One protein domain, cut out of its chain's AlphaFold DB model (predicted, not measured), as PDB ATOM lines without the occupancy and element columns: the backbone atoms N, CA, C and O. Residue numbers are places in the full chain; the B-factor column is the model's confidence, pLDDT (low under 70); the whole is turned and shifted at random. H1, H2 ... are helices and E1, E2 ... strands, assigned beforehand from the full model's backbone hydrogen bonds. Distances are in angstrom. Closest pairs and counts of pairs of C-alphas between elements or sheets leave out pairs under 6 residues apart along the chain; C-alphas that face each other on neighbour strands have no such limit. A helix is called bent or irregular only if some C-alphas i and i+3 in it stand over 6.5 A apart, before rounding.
ATOM      1  N   GLY A  10     138.673 262.492 333.398       44.78
ATOM      2  CA  GLY A  10     137.696 261.414 333.584       44.78
ATOM      3  C   GLY A  10     136.951 261.423 334.931       44.78
ATOM      4  O   GLY A  10     137.063 262.345 335.738       44.78
ATOM      5  N   LYS A  11     136.172 260.358 335.186       49.22
ATOM      6  CA  LYS A  11     135.317 260.201 336.385       49.22
ATOM      7  C   LYS A  11     136.106 260.261 337.704       49.22
ATOM      8  O   LYS A  11     135.595 260.763 338.698       49.22
ATOM      9  N   ILE A  12     137.360 259.806 337.694       50.28
ATOM     10  CA  ILE A  12     138.249 259.806 338.868       50.28
ATOM     11  C   ILE A  12     138.600 261.240 339.290       50.28
ATOM     12  O   ILE A  12     138.507 261.559 340.474       50.28
ATOM     13  N   GLY A  13     138.921 262.126 338.339       46.50
ATOM     14  CA  GLY A  13     139.182 263.541 338.632       46.50
ATOM     15  C   GLY A  13     137.940 264.280 339.144       46.50
ATOM     16  O   GLY A  13     138.036 265.127 340.035       46.50
ATOM     17  N   LEU A  14     136.757 263.908 338.646       51.53
ATOM     18  CA  LEU A  14     135.481 264.455 339.107       51.53
ATOM     19  C   LEU A  14     135.163 264.041 340.549       51.53
ATOM     20  O   LEU A  14     134.786 264.882 341.363       51.53
ATOM     21  N   ASP A  15     135.344 262.761 340.875       56.19
ATOM     22  CA  ASP A  15     135.083 262.224 342.212       56.19
ATOM     23  C   ASP A  15     136.103 262.758 343.240       56.19
ATOM     24  O   ASP A  15     135.724 263.104 344.360       56.19
ATOM     25  N   GLN A  16     137.370 262.940 342.846       52.41
ATOM     26  CA  GLN A  16     138.380 263.620 343.669       52.41
ATOM     27  C   GLN A  16     138.024 265.090 343.920       52.41
ATOM     28  O   GLN A  16     138.125 265.559 345.051       52.41
ATOM     29  N   THR A  17     137.540 265.805 342.902       52.41
ATOM     30  CA  THR A  17     137.113 267.204 343.053       52.41
ATOM     31  C   THR A  17     135.894 267.310 343.972       52.41
ATOM     32  O   THR A  17     135.895 268.130 344.887       52.41
ATOM     33  N   LYS A  18     134.887 266.437 343.814       58.25
ATOM     34  CA  LYS A  18     133.739 266.357 344.738       58.25
ATOM     35  C   LYS A  18     134.199 266.113 346.175       58.25
ATOM     36  O   LYS A  18     133.739 266.800 347.085       58.25
ATOM     37  N   LYS A  19     135.127 265.174 346.382       55.34
ATOM     38  CA  LYS A  19     135.665 264.858 347.708       55.34
ATOM     39  C   LYS A  19     136.394 266.046 348.341       55.34
ATOM     40  O   LYS A  19     136.092 266.389 349.475       55.34
ATOM     41  N   ILE A  20     137.280 266.717 347.607       54.31
ATOM     42  CA  ILE A  20     138.012 267.892 348.108       54.31
ATOM     43  C   ILE A  20     137.046 269.026 348.468       54.31
ATOM     44  O   ILE A  20     137.202 269.658 349.509       54.31
ATOM     45  N   LEU A  21     136.026 269.267 347.646       51.94
ATOM     46  CA  LEU A  21     135.030 270.302 347.923       51.94
ATOM     47  C   LEU A  21     134.170 269.949 349.146       51.94
ATOM     48  O   LEU A  21     133.925 270.812 349.987       51.94
ATOM     49  N   SER A  22     133.805 268.671 349.300       57.81
ATOM     50  CA  SER A  22     133.082 268.159 350.476       57.81
ATOM     51  C   SER A  22     133.891 268.341 351.756       57.81
ATOM     52  O   SER A  22     133.391 268.893 352.734       57.81
ATOM     53  N   ASP A  23     135.157 267.916 351.722       58.56
ATOM     54  CA  ASP A  23     136.083 267.963 352.855       58.56
ATOM     55  C   ASP A  23     136.385 269.413 353.289       58.56
ATOM     56  O   ASP A  23     136.766 269.645 354.433       58.56
ATOM     57  N   ASN A  24     136.171 270.396 352.402       47.94
ATOM     58  CA  ASN A  24     136.388 271.823 352.666       47.94
ATOM     59  C   ASN A  24     135.088 272.637 352.826       47.94
ATOM     60  O   ASN A  24     135.142 273.864 352.830       47.94
ATOM     61  N   GLN A  25     133.922 271.989 352.953       56.78
ATOM     62  CA  GLN A  25     132.611 272.655 353.081       56.78
ATOM     63  C   GLN A  25     132.270 273.604 351.913       56.78
ATOM     64  O   GLN A  25     131.493 274.549 352.059       56.78
ATOM     65  N   ILE A  26     132.836 273.351 350.733       49.28
ATOM     66  CA  ILE A  26     132.568 274.114 349.517       49.28
ATOM     67  C   ILE A  26     131.465 273.390 348.749       49.28
ATOM     68  O   ILE A  26     131.642 272.266 348.287       49.28
ATOM     69  N   TYR A  27     130.314 274.036 348.588       55.06
ATOM     70  CA  TYR A  27     129.187 273.464 347.854       55.06
ATOM     71  C   TYR A  27     129.418 273.516 346.336       55.06
ATOM     72  O   TYR A  27     129.894 274.518 345.800       55.06
ATOM     73  N   TRP A  28     129.035 272.457 345.619       53.97
ATOM     74  CA  TRP A  28     129.101 272.394 344.155       53.97
ATOM     75  C   TRP A  28     127.730 272.125 343.537       53.97
ATOM     76  O   TRP A  28     126.929 271.390 344.095       53.97
ATOM     77  N   THR A  29     127.486 272.688 342.350       53.16
ATOM     78  CA  THR A  29     126.287 272.439 341.530       53.16
ATOM     79  C   THR A  29     126.661 272.180 340.065       53.16
ATOM     80  O   THR A  29     127.754 272.566 339.622       53.16
ATOM     81  N   GLY A  30     125.780 271.535 339.299       50.53
ATOM     82  CA  GLY A  30     125.976 271.275 337.867       50.53
ATOM     83  C   GLY A  30     126.372 269.851 337.479       50.53
ATOM     84  O   GLY A  30     126.860 269.646 336.371       50.53
ATOM     85  N   ILE A  31     126.172 268.890 338.383       53.06
ATOM     86  CA  ILE A  31     126.271 267.442 338.152       53.06
ATOM     87  C   ILE A  31     125.028 266.821 338.808       53.06
ATOM     88  O   ILE A  31     124.634 267.289 339.876       53.06
ATOM     89  N   SER A  32     124.430 265.795 338.205       53.31
ATOM     90  CA  SER A  32     123.153 265.176 338.609       53.31
ATOM     91  C   SER A  32     123.043 264.769 340.088       53.31
ATOM     92  O   SER A  32     121.932 264.704 340.601       53.31
ATOM     93  N   ASP A  33     124.169 264.554 340.776       49.50
ATOM     94  CA  ASP A  33     124.225 264.075 342.169       49.50
ATOM     95  C   ASP A  33     124.533 265.184 343.198       49.50
ATOM     96  O   ASP A  33     124.976 264.902 344.312       49.50
ATOM     97  N   GLY A  34     124.387 266.461 342.838       55.97
ATOM     98  CA  GLY A  34     124.706 267.575 343.734       55.97
ATOM     99  C   GLY A  34     123.933 268.839 343.395       55.97
ATOM    100  O   GLY A  34     124.433 269.703 342.676       55.97
ATOM    101  N   GLU A  35     122.724 268.949 343.939       65.44
ATOM    102  CA  GLU A  35     121.915 270.170 343.952       65.44
ATOM    103  C   GLU A  35     121.874 270.668 345.407       65.44
ATOM    104  O   GLU A  35     120.998 270.273 346.179       65.44
ATOM    105  N   PRO A  36     122.884 271.436 345.858       72.56
ATOM    106  CA  PRO A  36     123.025 271.741 347.269       72.56
ATOM    107  C   PRO A  36     121.890 272.660 347.713       72.56
ATOM    108  O   PRO A  36     121.613 273.686 347.086       72.56
ATOM    109  N   ILE A  37     121.264 272.295 348.830       81.06
ATOM    110  CA  ILE A  37     120.382 273.171 349.592       81.06
ATOM    111  C   ILE A  37     121.187 273.689 350.778       81.06
ATOM    112  O   ILE A  37     121.609 272.920 351.639       81.06
ATOM    113  N   ILE A  38     121.400 274.998 350.821       80.69
ATOM    114  CA  ILE A  38     122.148 275.672 351.883       80.69
ATOM    115  C   ILE A  38     121.162 276.461 352.737       80.69
ATOM    116  O   ILE A  38     120.258 277.107 352.208       80.69
ATOM    117  N   ASN A  39     121.326 276.434 354.059       80.06
ATOM    118  CA  ASN A  39     120.553 277.289 354.953       80.06
ATOM    119  C   ASN A  39     121.331 278.580 355.248       80.06
ATOM    120  O   ASN A  39     122.415 278.539 355.824       80.06
ATOM    121  N   ILE A  40     120.775 279.725 354.861       79.81
ATOM    122  CA  ILE A  40     121.342 281.054 355.099       79.81
ATOM    123  C   ILE A  40     120.315 281.854 355.891       79.81
ATOM    124  O   ILE A  40     119.238 282.149 355.382       79.81
ATOM    125  N   LYS A  41     120.637 282.232 357.135       83.50
ATOM    126  CA  LYS A  41     119.747 283.040 357.997       83.50
ATOM    127  C   LYS A  41     118.309 282.483 358.067       83.50
ATOM    128  O   LYS A  41     117.346 283.233 357.929       83.50
ATOM    129  N   ASN A  42     118.168 281.170 358.272       87.81
ATOM    130  CA  ASN A  42     116.891 280.437 358.313       87.81
ATOM    131  C   ASN A  42     116.113 280.400 356.985       87.81
ATOM    132  O   ASN A  42     114.900 280.185 356.985       87.81
ATOM    133  N   LYS A  43     116.793 280.601 355.853       86.81
ATOM    134  CA  LYS A  43     116.240 280.441 354.507       86.81
ATOM    135  C   LYS A  43     116.989 279.361 353.751       86.81
ATOM    136  O   LYS A  43     118.215 279.381 353.682       86.81
ATOM    137  N   ARG A  44     116.244 278.430 353.161       88.19
ATOM    138  CA  ARG A  44     116.789 277.373 352.310       88.19
ATOM    139  C   ARG A  44     117.013 277.930 350.912       88.19
ATOM    140  O   ARG A  44     116.080 278.433 350.289       88.19
ATOM    141  N   VAL A  45     118.236 277.827 350.417       87.31
ATOM    142  CA  VAL A  45     118.627 278.258 349.075       87.31
ATOM    143  C   VAL A  45     119.113 277.040 348.308       87.31
ATOM    144  O   VAL A  45     120.087 276.410 348.713       87.31
ATOM    145  N   GLY A  46     118.415 276.699 347.231       88.19
ATOM    146  CA  GLY A  46     118.777 275.614 346.328       88.19
ATOM    147  C   GLY A  46     119.578 276.128 345.138       88.19
ATOM    148  O   GLY A  46     119.251 277.182 344.588       88.19
ATOM    149  N   PHE A  47     120.607 275.387 344.731       85.44
ATOM    150  CA  PHE A  47     121.466 275.764 343.608       85.44
ATOM    151  C   PHE A  47     121.452 274.710 342.501       85.44
ATOM    152  O   PHE A  47     121.826 273.557 342.722       85.44
ATOM    153  N   LEU A  48     121.125 275.137 341.282       86.06
ATOM    154  CA  LEU A  48     121.173 274.316 340.072       86.06
ATOM    155  C   LEU A  48     122.240 274.834 339.112       86.06
ATOM    156  O   LEU A  48     122.439 276.039 338.992       86.06
ATOM    157  N   GLY A  49     122.910 273.925 338.413       84.44
ATOM    158  CA  GLY A  49     123.900 274.234 337.390       84.44
ATOM    159  C   GLY A  49     123.577 273.482 336.107       84.44
ATOM    160  O   GLY A  49     123.227 272.305 336.189       84.44
ATOM    161  N   PHE A  50     123.722 274.129 334.952       83.88
ATOM    162  CA  PHE A  50     123.457 273.555 333.629       83.88
ATOM    163  C   PHE A  50     124.566 273.900 332.634       83.88
ATOM    164  O   PHE A  50     125.186 274.961 332.735       83.88
ATOM    165  N   ASN A  51     124.799 273.021 331.661       81.62
ATOM    166  CA  ASN A  51     125.705 273.255 330.536       81.62
ATOM    167  C   ASN A  51     124.906 273.367 329.228       81.62
ATOM    168  O   ASN A  51     124.051 272.526 328.953       81.62
ATOM    169  N   ASP A  52     125.203 274.403 328.441       80.44
ATOM    170  CA  ASP A  52     124.562 274.710 327.160       80.44
ATOM    171  C   ASP A  52     125.525 274.693 325.950       80.44
ATOM    172  O   ASP A  52     125.113 274.953 324.822       80.44
ATOM    173  N   ILE A  53     126.818 274.402 326.148       72.75
ATOM    174  CA  ILE A  53     127.839 274.466 325.081       72.75
ATOM    175  C   ILE A  53     128.260 273.098 324.519       72.75
ATOM    176  O   ILE A  53     129.164 273.013 323.689       72.75
ATOM    177  N   GLY A  54     127.609 272.015 324.947       63.62
ATOM    178  CA  GLY A  54     127.961 270.652 324.541       63.62
ATOM    179  C   GLY A  54     129.201 270.096 325.259       63.62
ATOM    180  O   GLY A  54     129.681 270.655 326.246       63.62
ATOM    181  N   GLY A  55     129.696 268.938 324.798       56.78
ATOM    182  CA  GLY A  55     130.787 268.201 325.462       56.78
ATOM    183  C   GLY A  55     130.327 267.329 326.640       56.78
ATOM    184  O   GLY A  55     131.076 267.129 327.592       56.78
ATOM    185  N   GLY A  56     129.082 266.841 326.588       47.53
ATOM    186  CA  GLY A  56     128.439 266.057 327.642       47.53
ATOM    187  C   GLY A  56     129.206 264.784 328.002       47.53
ATOM    188  O   GLY A  56     129.143 263.778 327.303       47.53
ATOM    189  N   GLY A  57     129.892 264.830 329.138       52.62
ATOM    190  CA  GLY A  57     130.451 263.683 329.838       52.62
ATOM    191  C   GLY A  57     130.256 263.849 331.347       52.62
ATOM    192  O   GLY A  57     130.190 264.966 331.850       52.62
ATOM    193  N   CYS A  58     130.153 262.725 332.063       49.84
ATOM    194  CA  CYS A  58     130.117 262.623 333.531       49.84
ATOM    195  C   CYS A  58     128.930 263.292 334.276       49.84
ATOM    196  O   CYS A  58     129.119 263.840 335.362       49.84
ATOM    197  N   GLY A  59     127.700 263.215 333.750       53.66
ATOM    198  CA  GLY A  59     126.492 263.563 334.524       53.66
ATOM    199  C   GLY A  59     126.228 265.062 334.691       53.66
ATOM    200  O   GLY A  59     125.583 265.469 335.651       53.66
ATOM    201  N   ILE A  60     126.740 265.895 333.784       63.88
ATOM    202  CA  ILE A  60     126.421 267.327 333.731       63.88
ATOM    203  C   ILE A  60     124.949 267.503 333.339       63.88
ATOM    204  O   ILE A  60     124.507 266.888 332.372       63.88
ATOM    205  N   ASN A  61     124.204 268.348 334.061       63.19
ATOM    206  CA  ASN A  61     122.821 268.652 333.686       63.19
ATOM    207  C   ASN A  61     122.802 269.406 332.350       63.19
ATOM    208  O   ASN A  61     123.436 270.458 332.204       63.19
ATOM    209  N   ASP A  62     122.052 268.872 331.397       74.31
ATOM    210  CA  ASP A  62     121.808 269.500 330.108       74.31
ATOM    211  C   ASP A  62     120.781 270.626 330.286       74.31
ATOM    212  O   ASP A  62     119.800 270.478 331.019       74.31
ATOM    213  N   ALA A  63     121.008 271.767 329.633       78.69
ATOM    214  CA  ALA A  63     120.084 272.896 329.670       78.69
ATOM    215  C   ALA A  63     118.662 272.537 329.192       78.69
ATOM    216  O   ALA A  63     117.720 273.233 329.560       78.69
ATOM    217  N   LYS A  64     118.480 271.443 328.437       80.06
ATOM    218  CA  LYS A  64     117.153 270.936 328.040       80.06
ATOM    219  C   LYS A  64     116.272 270.506 329.228       80.06
ATOM    220  O   LYS A  64     115.053 270.537 329.107       80.06
ATOM    221  N   ASP A  65     116.874 270.128 330.357       83.69
ATOM    222  CA  ASP A  65     116.165 269.608 331.536       83.69
ATOM    223  C   ASP A  65     115.914 270.714 332.588       83.69
ATOM    224  O   ASP A  65     115.570 270.437 333.741       83.69
ATOM    225  N   VAL A  66     116.131 271.990 332.228       88.75
ATOM    226  CA  VAL A  66     116.158 273.105 333.188       88.75
ATOM    227  C   VAL A  66     114.835 273.302 333.916       88.75
ATOM    228  O   VAL A  66     114.818 273.420 335.143       88.75
ATOM    229  N   SER A  67     113.725 273.289 333.178       91.56
ATOM    230  CA  SER A  67     112.398 273.505 333.746       91.56
ATOM    231  C   SER A  67     112.022 272.411 334.747       91.56
ATOM    232  O   SER A  67     111.586 272.720 335.856       91.56
ATOM    233  N   GLU A  68     112.255 271.145 334.394       90.75
ATOM    234  CA  GLU A  68     111.934 269.991 335.239       90.75
ATOM    235  C   GLU A  68     112.699 270.041 336.568       90.75
ATOM    236  O   GLU A  68     112.106 269.969 337.646       90.75
ATOM    237  N   LYS A  69     114.016 270.257 336.512       88.69
ATOM    238  CA  LYS A  69     114.864 270.308 337.712       88.69
ATOM    239  C   LYS A  69     114.519 271.472 338.635       88.69
ATOM    240  O   LYS A  69     114.485 271.304 339.854       88.69
ATOM    241  N   ILE A  70     114.205 272.640 338.075       91.81
ATOM    242  CA  ILE A  70     113.750 273.786 338.872       91.81
ATOM    243  C   ILE A  70     112.428 273.460 339.569       91.81
ATOM    244  O   ILE A  70     112.287 273.740 340.759       91.81
ATOM    245  N   GLN A  71     111.480 272.843 338.862       93.12
ATOM    246  CA  GLN A  71     110.174 272.492 339.422       93.12
ATOM    247  C   GLN A  71     110.272 271.444 340.538       93.12
ATOM    248  O   GLN A  71     109.533 271.538 341.518       93.12
ATOM    249  N   ILE A  72     111.211 270.498 340.442       91.56
ATOM    250  CA  ILE A  72     111.489 269.514 341.500       91.56
ATOM    251  C   ILE A  72     112.098 270.182 342.743       91.56
ATOM    252  O   ILE A  72     111.722 269.863 343.876       91.56
ATOM    253  N   LEU A  73     113.035 271.117 342.558       88.88
ATOM    254  CA  LEU A  73     113.750 271.758 343.664       88.88
ATOM    255  C   LEU A  73     112.923 272.845 344.362       88.88
ATOM    256  O   LEU A  73     112.982 272.969 345.586       88.88
ATOM    257  N   LYS A  74     112.139 273.629 343.613       93.38
ATOM    258  CA  LYS A  74     111.415 274.797 344.136       93.38
ATOM    259  C   LYS A  74     110.558 274.528 345.386       93.38
ATOM    260  O   LYS A  74     110.651 275.342 346.302       93.38
ATOM    261  N   PRO A  75     109.769 273.440 345.511       93.88
ATOM    262  CA  PRO A  75     108.983 273.194 346.727       93.88
ATOM    263  C   PRO A  75     109.840 272.889 347.970       93.88
ATOM    264  O   PRO A  75     109.347 272.946 349.098       93.88
ATOM    265  N   GLN A  76     111.125 272.576 347.794       91.06
ATOM    266  CA  GLN A  76     112.036 272.183 348.869       91.06
ATOM    267  C   GLN A  76     112.843 273.359 349.434       91.06
ATOM    268  O   GLN A  76     113.572 273.181 350.410       91.06
ATOM    269  N   VAL A  77     112.738 274.557 348.852       91.94
ATOM    270  CA  VAL A  77     113.584 275.709 349.195       91.94
ATOM    271  C   VAL A  77     112.801 277.021 349.179       91.94
ATOM    272  O   VAL A  77     111.757 277.133 348.546       91.94
ATOM    273  N   ASP A  78     113.302 278.040 349.874       93.00
ATOM    274  CA  ASP A  78     112.747 279.393 349.794       93.00
ATOM    275  C   ASP A  78     113.172 280.076 348.480       93.00
ATOM    276  O   ASP A  78     112.360 280.725 347.816       93.00
ATOM    277  N   PHE A  79     114.433 279.879 348.076       90.75
ATOM    278  CA  PHE A  79     115.038 280.504 346.897       90.75
ATOM    279  C   PHE A  79     115.719 279.478 345.992       90.75
ATOM    280  O   PHE A  79     116.424 278.598 346.484       90.75
ATOM    281  N   VAL A  80     115.566 279.632 344.675       92.69
ATOM    282  CA  VAL A  80     116.287 278.836 343.670       92.69
ATOM    283  C   VAL A  80     117.246 279.730 342.889       92.69
ATOM    284  O   VAL A  80     116.827 280.685 342.234       92.69
ATOM    285  N   VAL A  81     118.534 279.401 342.936       89.69
ATOM    286  CA  VAL A  81     119.584 280.044 342.139       89.69
ATOM    287  C   VAL A  81     120.005 279.094 341.027       89.69
ATOM    288  O   VAL A  81     120.384 277.953 341.286       89.69
ATOM    289  N   VAL A  82     119.960 279.568 339.784       89.19
ATOM    290  CA  VAL A  82     120.331 278.780 338.605       89.19
ATOM    291  C   VAL A  82     121.587 279.351 337.974       89.19
ATOM    292  O   VAL A  82     121.659 280.543 337.675       89.19
ATOM    293  N   GLN A  83     122.570 278.491 337.744       85.69
ATOM    294  CA  GLN A  83     123.799 278.811 337.047       85.69
ATOM    295  C   GLN A  83     123.833 278.132 335.677       85.69
ATOM    296  O   GLN A  83     123.632 276.924 335.575       85.69
ATOM    297  N   PHE A  84     124.151 278.887 334.631       83.81
ATOM    298  CA  PHE A  84     124.374 278.340 333.296       83.81
ATOM    299  C   PHE A  84     125.820 278.530 332.858       83.81
ATOM    300  O   PHE A  84     126.411 279.594 333.040       83.81
ATOM    301  N   TYR A  85     126.371 277.497 332.237       78.94
ATOM    302  CA  TYR A  85     127.613 277.559 331.485       78.94
ATOM    303  C   TYR A  85     127.266 277.595 329.998       78.94
ATOM    304  O   TYR A  85     126.872 276.575 329.429       78.94
ATOM    305  N   TRP A  86     127.293 278.791 329.405       80.56
ATOM    306  CA  TRP A  86     126.634 279.066 328.124       80.56
ATOM    307  C   TRP A  86     127.255 280.220 327.332       80.56
ATOM    308  O   TRP A  86     128.115 280.962 327.807       80.56
ATOM    309  N   GLY A  87     126.725 280.441 326.134       68.31
ATOM    310  CA  GLY A  87     127.107 281.565 325.293       68.31
ATOM    311  C   GLY A  87     128.334 281.278 324.440       68.31
ATOM    312  O   GLY A  87     128.798 280.148 324.327       68.31
ATOM    313  N   VAL A  88     128.807 282.331 323.784       63.78
ATOM    314  CA  VAL A  88     129.941 282.293 322.860       63.78
ATOM    315  C   VAL A  88     131.029 283.182 323.438       63.78
ATOM    316  O   VAL A  88     130.733 284.298 323.879       63.78
ATOM    317  N   GLU A  89     132.266 282.694 323.439       57.50
ATOM    318  CA  GLU A  89     133.416 283.463 323.906       57.50
ATOM    319  C   GLU A  89     133.509 284.817 323.177       57.50
ATOM    320  O   GLU A  89     133.260 284.914 321.972       57.50
ATOM    321  N   TYR A  90     133.859 285.872 323.919       57.97
ATOM    322  CA  TYR A  90     134.133 287.219 323.396       57.97
ATOM    323  C   TYR A  90     132.949 287.933 322.715       57.97
ATOM    324  O   TYR A  90     133.151 288.843 321.909       57.97
ATOM    325  N   LYS A  91     131.700 287.585 323.059       61.84
ATOM    326  CA  LYS A  91     130.513 288.369 322.667       61.84
ATOM    327  C   LYS A  91     129.988 289.228 323.814       61.84
ATOM    328  O   LYS A  91     129.594 288.712 324.857       61.84
ATOM    329  N   SER A  92     129.898 290.537 323.576       66.38
ATOM    330  CA  SER A  92     129.406 291.521 324.552       66.38
ATOM    331  C   SER A  92     127.900 291.441 324.822       66.38
ATOM    332  O   SER A  92     127.451 291.837 325.894       66.38
ATOM    333  N   ASN A  93     127.120 290.907 323.877       74.50
ATOM    334  CA  ASN A  93     125.674 290.746 324.009       74.50
ATOM    335  C   ASN A  93     125.301 289.267 324.178       74.50
ATOM    336  O   ASN A  93     125.865 288.422 323.469       74.50
ATOM    337  N   PRO A  94     124.333 288.942 325.057       81.12
ATOM    338  CA  PRO A  94     123.825 287.584 325.178       81.12
ATOM    339  C   PRO A  94     123.171 287.135 323.869       81.12
ATOM    340  O   PRO A  94     122.509 287.901 323.169       81.12
ATOM    341  N   THR A  95     123.355 285.864 323.529       84.44
ATOM    342  CA  THR A  95     122.690 285.251 322.378       84.44
ATOM    343  C   THR A  95     121.196 285.055 322.648       84.44
ATOM    344  O   THR A  95     120.766 284.945 323.797       84.44
ATOM    345  N   ALA A  96     120.396 284.920 321.586       87.06
ATOM    346  CA  ALA A  96     118.972 284.603 321.714       87.06
ATOM    347  C   ALA A  96     118.725 283.311 322.518       87.06
ATOM    348  O   ALA A  96     117.765 283.241 323.280       87.06
ATOM    349  N   ARG A  97     119.626 282.319 322.408       87.38
ATOM    350  CA  ARG A  97     119.567 281.076 323.190       87.38
ATOM    351  C   ARG A  97     119.777 281.321 324.685       87.38
ATOM    352  O   ARG A  97     118.990 280.825 325.481       87.38
ATOM    353  N   GLN A  98     120.767 282.140 325.056       85.69
ATOM    354  CA  GLN A  98     120.982 282.532 326.455       85.69
ATOM    355  C   GLN A  98     119.750 283.249 327.018       85.69
ATOM    356  O   GLN A  98     119.293 282.924 328.111       85.69
ATOM    357  N   VAL A  99     119.176 284.194 326.261       89.25
ATOM    358  CA  VAL A  99     117.972 284.928 326.684       89.25
ATOM    359  C   VAL A  99     116.786 283.985 326.877       89.25
ATOM    360  O   VAL A  99     116.116 284.061 327.907       89.25
ATOM    361  N   ALA A 100     116.552 283.076 325.927       91.06
ATOM    362  CA  ALA A 100     115.474 282.097 325.998       91.06
ATOM    363  C   ALA A 100     115.603 281.192 327.233       91.06
ATOM    364  O   ALA A 100     114.672 281.134 328.032       91.06
ATOM    365  N   LEU A 101     116.773 280.579 327.445       89.38
ATOM    366  CA  LEU A 101     117.023 279.687 328.583       89.38
ATOM    367  C   LEU A 101     116.931 280.411 329.932       89.38
ATOM    368  O   LEU A 101     116.374 279.880 330.891       89.38
ATOM    369  N   ALA A 102     117.433 281.646 330.020       89.31
ATOM    370  CA  ALA A 102     117.337 282.424 331.251       89.31
ATOM    371  C   ALA A 102     115.881 282.727 331.626       89.31
ATOM    372  O   ALA A 102     115.481 282.581 332.782       89.31
ATOM    373  N   ARG A 103     115.077 283.142 330.642       94.25
ATOM    374  CA  ARG A 103     113.654 283.431 330.849       94.25
ATOM    375  C   ARG A 103     112.847 282.167 331.124       94.25
ATOM    376  O   ARG A 103     111.914 282.234 331.921       94.25
ATOM    377  N   GLU A 104     113.211 281.043 330.508       94.44
ATOM    378  CA  GLU A 104     112.646 279.727 330.809       94.44
ATOM    379  C   GLU A 104     112.892 279.357 332.276       94.44
ATOM    380  O   GLU A 104     111.936 279.083 332.998       94.44
ATOM    381  N   ALA A 105     114.134 279.466 332.757       93.62
ATOM    382  CA  ALA A 105     114.475 279.176 334.147       93.62
ATOM    383  C   ALA A 105     113.673 280.034 335.143       93.62
ATOM    384  O   ALA A 105     113.101 279.512 336.102       93.62
ATOM    385  N   ILE A 106     113.572 281.348 334.902       95.81
ATOM    386  CA  ILE A 106     112.721 282.233 335.716       95.81
ATOM    387  C   ILE A 106     111.249 281.806 335.635       95.81
ATOM    388  O   ILE A 106     110.553 281.776 336.649       95.81
ATOM    389  N   GLY A 107     110.765 281.446 334.443       95.19
ATOM    390  CA  GLY A 107     109.405 280.949 334.236       95.19
ATOM    391  C   GLY A 107     109.100 279.660 335.003       95.19
ATOM    392  O   GLY A 107     107.980 279.506 335.483       95.19
ATOM    393  N   ALA A 108     110.092 278.785 335.163       94.75
ATOM    394  CA  ALA A 108     109.981 277.526 335.891       94.75
ATOM    395  C   ALA A 108     110.055 277.682 337.422       94.75
ATOM    396  O   ALA A 108     109.713 276.746 338.141       94.75
ATOM    397  N   GLY A 109     110.463 278.852 337.931       94.62
ATOM    398  CA  GLY A 109     110.494 279.150 339.366       94.62
ATOM    399  C   GLY A 109     111.857 279.556 339.925       94.62
ATOM    400  O   GLY A 109     111.989 279.662 341.146       94.62
ATOM    401  N   ALA A 110     112.860 279.796 339.074       93.19
ATOM    402  CA  ALA A 110     114.124 280.369 339.516       93.19
ATOM    403  C   ALA A 110     113.936 281.803 340.037       93.19
ATOM    404  O   ALA A 110     113.179 282.603 339.483       93.19
ATOM    405  N   ASP A 111     114.663 282.140 341.098       93.94
ATOM    406  CA  ASP A 111     114.655 283.471 341.707       93.94
ATOM    407  C   ASP A 111     115.822 284.342 341.218       93.94
ATOM    408  O   ASP A 111     115.739 285.572 341.246       93.94
ATOM    409  N   LEU A 112     116.897 283.700 340.755       89.12
ATOM    410  CA  LEU A 112     118.090 284.331 340.202       89.12
ATOM    411  C   LEU A 112     118.714 283.416 339.147       89.12
ATOM    412  O   LEU A 112     118.892 282.221 339.388       89.12
ATOM    413  N   VAL A 113     119.109 283.997 338.015       89.44
ATOM    414  CA  VAL A 113     119.886 283.309 336.976       89.44
ATOM    415  C   VAL A 113     121.254 283.964 336.830       89.44
ATOM    416  O   VAL A 113     121.346 285.184 336.700       89.44
ATOM    417  N   VAL A 114     122.314 283.156 336.822       84.12
ATOM    418  CA  VAL A 114     123.701 283.600 336.640       84.12
ATOM    419  C   VAL A 114     124.370 282.783 335.539       84.12
ATOM    420  O   VAL A 114     124.547 281.577 335.658       84.12
ATOM    421  N   GLY A 115     124.781 283.434 334.464       78.38
ATOM    422  CA  GLY A 115     125.554 282.827 333.394       78.38
ATOM    423  C   GLY A 115     127.057 283.031 333.564       78.38
ATOM    424  O   GLY A 115     127.496 284.079 334.029       78.38
ATOM    425  N   ASN A 116     127.846 282.046 333.144       66.75
ATOM    426  CA  ASN A 116     129.307 282.079 333.031       66.75
ATOM    427  C   ASN A 116     129.730 281.426 331.694       66.75
ATOM    428  O   ASN A 116     128.901 280.761 331.081       66.75
ATOM    429  N   HIS A 117     130.992 281.627 331.269       55.53
ATOM    430  CA  HIS A 117     131.677 281.114 330.049       55.53
ATOM    431  C   HIS A 117     132.018 282.153 328.962       55.53
ATOM    432  O   HIS A 117     133.046 282.014 328.317       55.53
ATOM    433  N   SER A 118     131.270 283.249 328.789       50.44
ATOM    434  CA  SER A 118     131.566 284.203 327.692       50.44
ATOM    435  C   SER A 118     132.926 284.931 327.802       50.44
ATOM    436  O   SER A 118     133.355 285.586 326.851       50.44
ATOM    437  N   HIS A 119     133.592 284.841 328.966       52.62
ATOM    438  CA  HIS A 119     134.823 285.553 329.339       52.62
ATOM    439  C   HIS A 119     134.753 287.088 329.180       52.62
ATOM    440  O   HIS A 119     135.771 287.767 329.307       52.62
ATOM    441  N   TRP A 120     133.551 287.642 328.986       44.06
ATOM    442  CA  TRP A 120     133.277 289.066 328.807       44.06
ATOM    443  C   TRP A 120     132.064 289.499 329.653       44.06
ATOM    444  O   TRP A 120     131.113 288.728 329.773       44.06
ATOM    445  N   PRO A 121     132.056 290.683 330.295       53.94
ATOM    446  CA  PRO A 121     130.871 291.152 331.009       53.94
ATOM    447  C   PRO A 121     129.695 291.312 330.037       53.94
ATOM    448  O   PRO A 121     129.813 292.016 329.035       53.94
ATOM    449  N   GLN A 122     128.569 290.659 330.324       57.22
ATOM    450  CA  GLN A 122     127.326 290.806 329.563       57.22
ATOM    451  C   GLN A 122     126.278 291.533 330.413       57.22
ATOM    452  O   GLN A 122     126.394 291.634 331.635       57.22
ATOM    453  N   THR A 123     125.246 292.058 329.758       76.25
ATOM    454  CA  THR A 123     124.182 292.832 330.406       76.25
ATOM    455  C   THR A 123     123.417 292.026 331.460       76.25
ATOM    456  O   THR A 123     123.382 290.794 331.440       76.25
ATOM    457  N   THR A 124     122.747 292.732 332.368       82.25
ATOM    458  CA  THR A 124     121.741 292.157 333.268       82.25
ATOM    459  C   THR A 124     120.339 292.450 332.754       82.25
ATOM    460  O   THR A 124     120.095 293.528 332.217       82.25
ATOM    461  N   GLU A 125     119.405 291.540 332.985       85.50
ATOM    462  CA  GLU A 125     117.986 291.725 332.683       85.50
ATOM    463  C   GLU A 125     117.152 291.544 333.955       85.50
ATOM    464  O   GLU A 125     117.432 290.671 334.776       85.50
ATOM    465  N   ARG A 126     116.105 292.360 334.115       86.81
ATOM    466  CA  ARG A 126     115.033 292.095 335.078       86.81
ATOM    467  C   ARG A 126     113.837 291.529 334.319       86.81
ATOM    468  O   ARG A 126     113.272 292.211 333.471       86.81
ATOM    469  N   TYR A 127     113.447 290.303 334.644       90.56
ATOM    470  CA  TYR A 127     112.339 289.597 334.005       90.56
ATOM    471  C   TYR A 127     111.408 289.035 335.080       90.56
ATOM    472  O   TYR A 127     111.864 288.324 335.972       90.56
ATOM    473  N   LYS A 128     110.113 289.382 335.028       91.06
ATOM    474  CA  LYS A 128     109.113 289.032 336.066       91.06
ATOM    475  C   LYS A 128     109.593 289.350 337.494       91.06
ATOM    476  O   LYS A 128     109.509 288.517 338.390       91.06
ATOM    477  N   ASP A 129     110.179 290.533 337.668       89.75
ATOM    478  CA  ASP A 129     110.788 291.013 338.920       89.75
ATOM    479  C   ASP A 129     111.968 290.190 339.464       89.75
ATOM    480  O   ASP A 129     112.473 290.480 340.552       89.75
ATOM    481  N   LYS A 130     112.476 289.227 338.691       91.62
ATOM    482  CA  LYS A 130     113.675 288.445 339.003       91.62
ATOM    483  C   LYS A 130     114.878 288.939 338.210       91.62
ATOM    484  O   LYS A 130     114.730 289.530 337.141       91.62
ATOM    485  N   LEU A 131     116.070 288.715 338.757       87.81
ATOM    486  CA  LEU A 131     117.325 289.152 338.152       87.81
ATOM    487  C   LEU A 131     117.937 288.034 337.300       87.81
ATOM    488  O   LEU A 131     118.032 286.885 337.732       87.81
ATOM    489  N   ILE A 132     118.400 288.404 336.112       87.75
ATOM    490  CA  ILE A 132     119.205 287.579 335.219       87.75
ATOM    491  C   ILE A 132     120.535 288.300 334.992       87.75
ATOM    492  O   ILE A 132     120.562 289.455 334.567       87.75
ATOM    493  N   VAL A 133     121.643 287.615 335.251       86.88
ATOM    494  CA  VAL A 133     123.004 288.081 334.962       86.88
ATOM    495  C   VAL A 133     123.578 287.172 333.882       86.88
ATOM    496  O   VAL A 133     123.870 286.017 334.165       86.88
ATOM    497  N   TYR A 134     123.716 287.645 332.640       77.25
ATOM    498  CA  TYR A 134     124.073 286.762 331.518       77.25
ATOM    499  C   TYR A 134     125.542 286.327 331.505       77.25
ATOM    500  O   TYR A 134     125.840 285.190 331.129       77.25
ATOM    501  N   SER A 135     126.453 287.199 331.939       69.88
ATOM    502  CA  SER A 135     127.855 286.862 332.181       69.88
ATOM    503  C   SER A 135     128.539 287.931 333.022       69.88
ATOM    504  O   SER A 135     128.326 289.119 332.798       69.88
ATOM    505  N   GLN A 136     129.382 287.517 333.969       54.75
ATOM    506  CA  GLN A 136     130.135 288.432 334.837       54.75
ATOM    507  C   GLN A 136     131.507 288.841 334.260       54.75
ATOM    508  O   GLN A 136     132.176 289.696 334.830       54.75
TER     509      GLN A 136
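This is residues 10 to 136 of the 140 residues of the protein "Poly-gamma-glutamate synthesis protein (Capsule biosynthesis protein)" of Microgenomates group bacterium Gr01-1014_16 (UniProt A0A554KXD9). One strongly twisted sheet of six strands has two helices, H2 and H3, packed side by side over one face, while no named helix covers the other face. H1 is set off from this body at the end of a long link, and residues 19 to 25, of which 19 to 23 belong to H1, stick out. The 127 printed residues hold three named helices and six named strands, in the order H1 E1 E2 H2 E3 H3 E4 E5 E6; the class is mixed, helices and strands. The mixed sheet runs E1 E2 E3 E4 E6 E5. The whole is compact, with a radius of gyration of the C-alphas of 14.6 A and spans of 38 by 36 by 24 A.

H1 spans residues 10 to 23, 20.4 A from C-alpha 10 at (137.696, 261.414, 333.584). E1 is residues 37 to 40, and E2, residues 43 to 51, is the longest strand at 26.8 A. H2, residues 63 to 76, is 20.8 A long and irregular, with C-alphas 64 and 67 being 7.9 A apart. E3 is residues 79 to 85, 20.1 A, and H3 is residues 96 to 108, 18.2 A, beginning at C-alpha 96 (118.972, 284.603, 321.714). E4 is residues 112 to 116, E5 residues 124 to 127, and E6 residues 130 to 133, ending at C-alpha 133 (123.004, 288.081, 334.962).

E1 and E2 form an antiparallel hairpin, with N 38 and O 45 2.9 A apart. Parallel pairs follow: E2 and E3, with N 48 and O 81 at 2.9 A; E3 and E4, with N 114 and O 82 at 2.8 A; E4 and E6, with N 115 and O 133 at 2.8 A. E5 and E6 form the other hairpin, with N 132 and O 125 at 2.8 A. E2, H2, E3 and E3, H3, E4 are strand-helix-strand units, two parallel neighbour strands with a helix between, each with a right-handed crossover. H2 and H3 are on the same face, making two layers, helices over a sheet. H2 lies over E2 and E3 at a height over the sheet of 9.2 A; its closest C-alphas to E2 are Ala 63 and Phe 50, 5.2 A. H3 lies over E4 and E6 at a height of 8.4 A and runs only just along the strands, at 29 degrees to E4 on the local plane; its closest C-alphas to E4 are Ala 102 and Val 113, 6.3 A. H2 and H3 touch, the closest C-alphas being those of Ser 67 and Ala 108, 5.2 A; they run the same way at a shallow tilt of 23 degrees. H1 is not on the sheet and is apart from H2 and H3. In H1 and H3 every O i to N i+4 pair is within hydrogen-bond range; in H2, 6 of 10 are.

The C-alphas farthest apart, those of Ile 12 and Asp 129, are 41.6 A apart. The printed part has no cut. The links H1 to E1 and E2 to H2 are long. The mean pLDDT of the printed part is 74.7; it is under 70 at residues 10 to 35, 54 to 61, 87 to 92, 116 to 122 and 135 to 136.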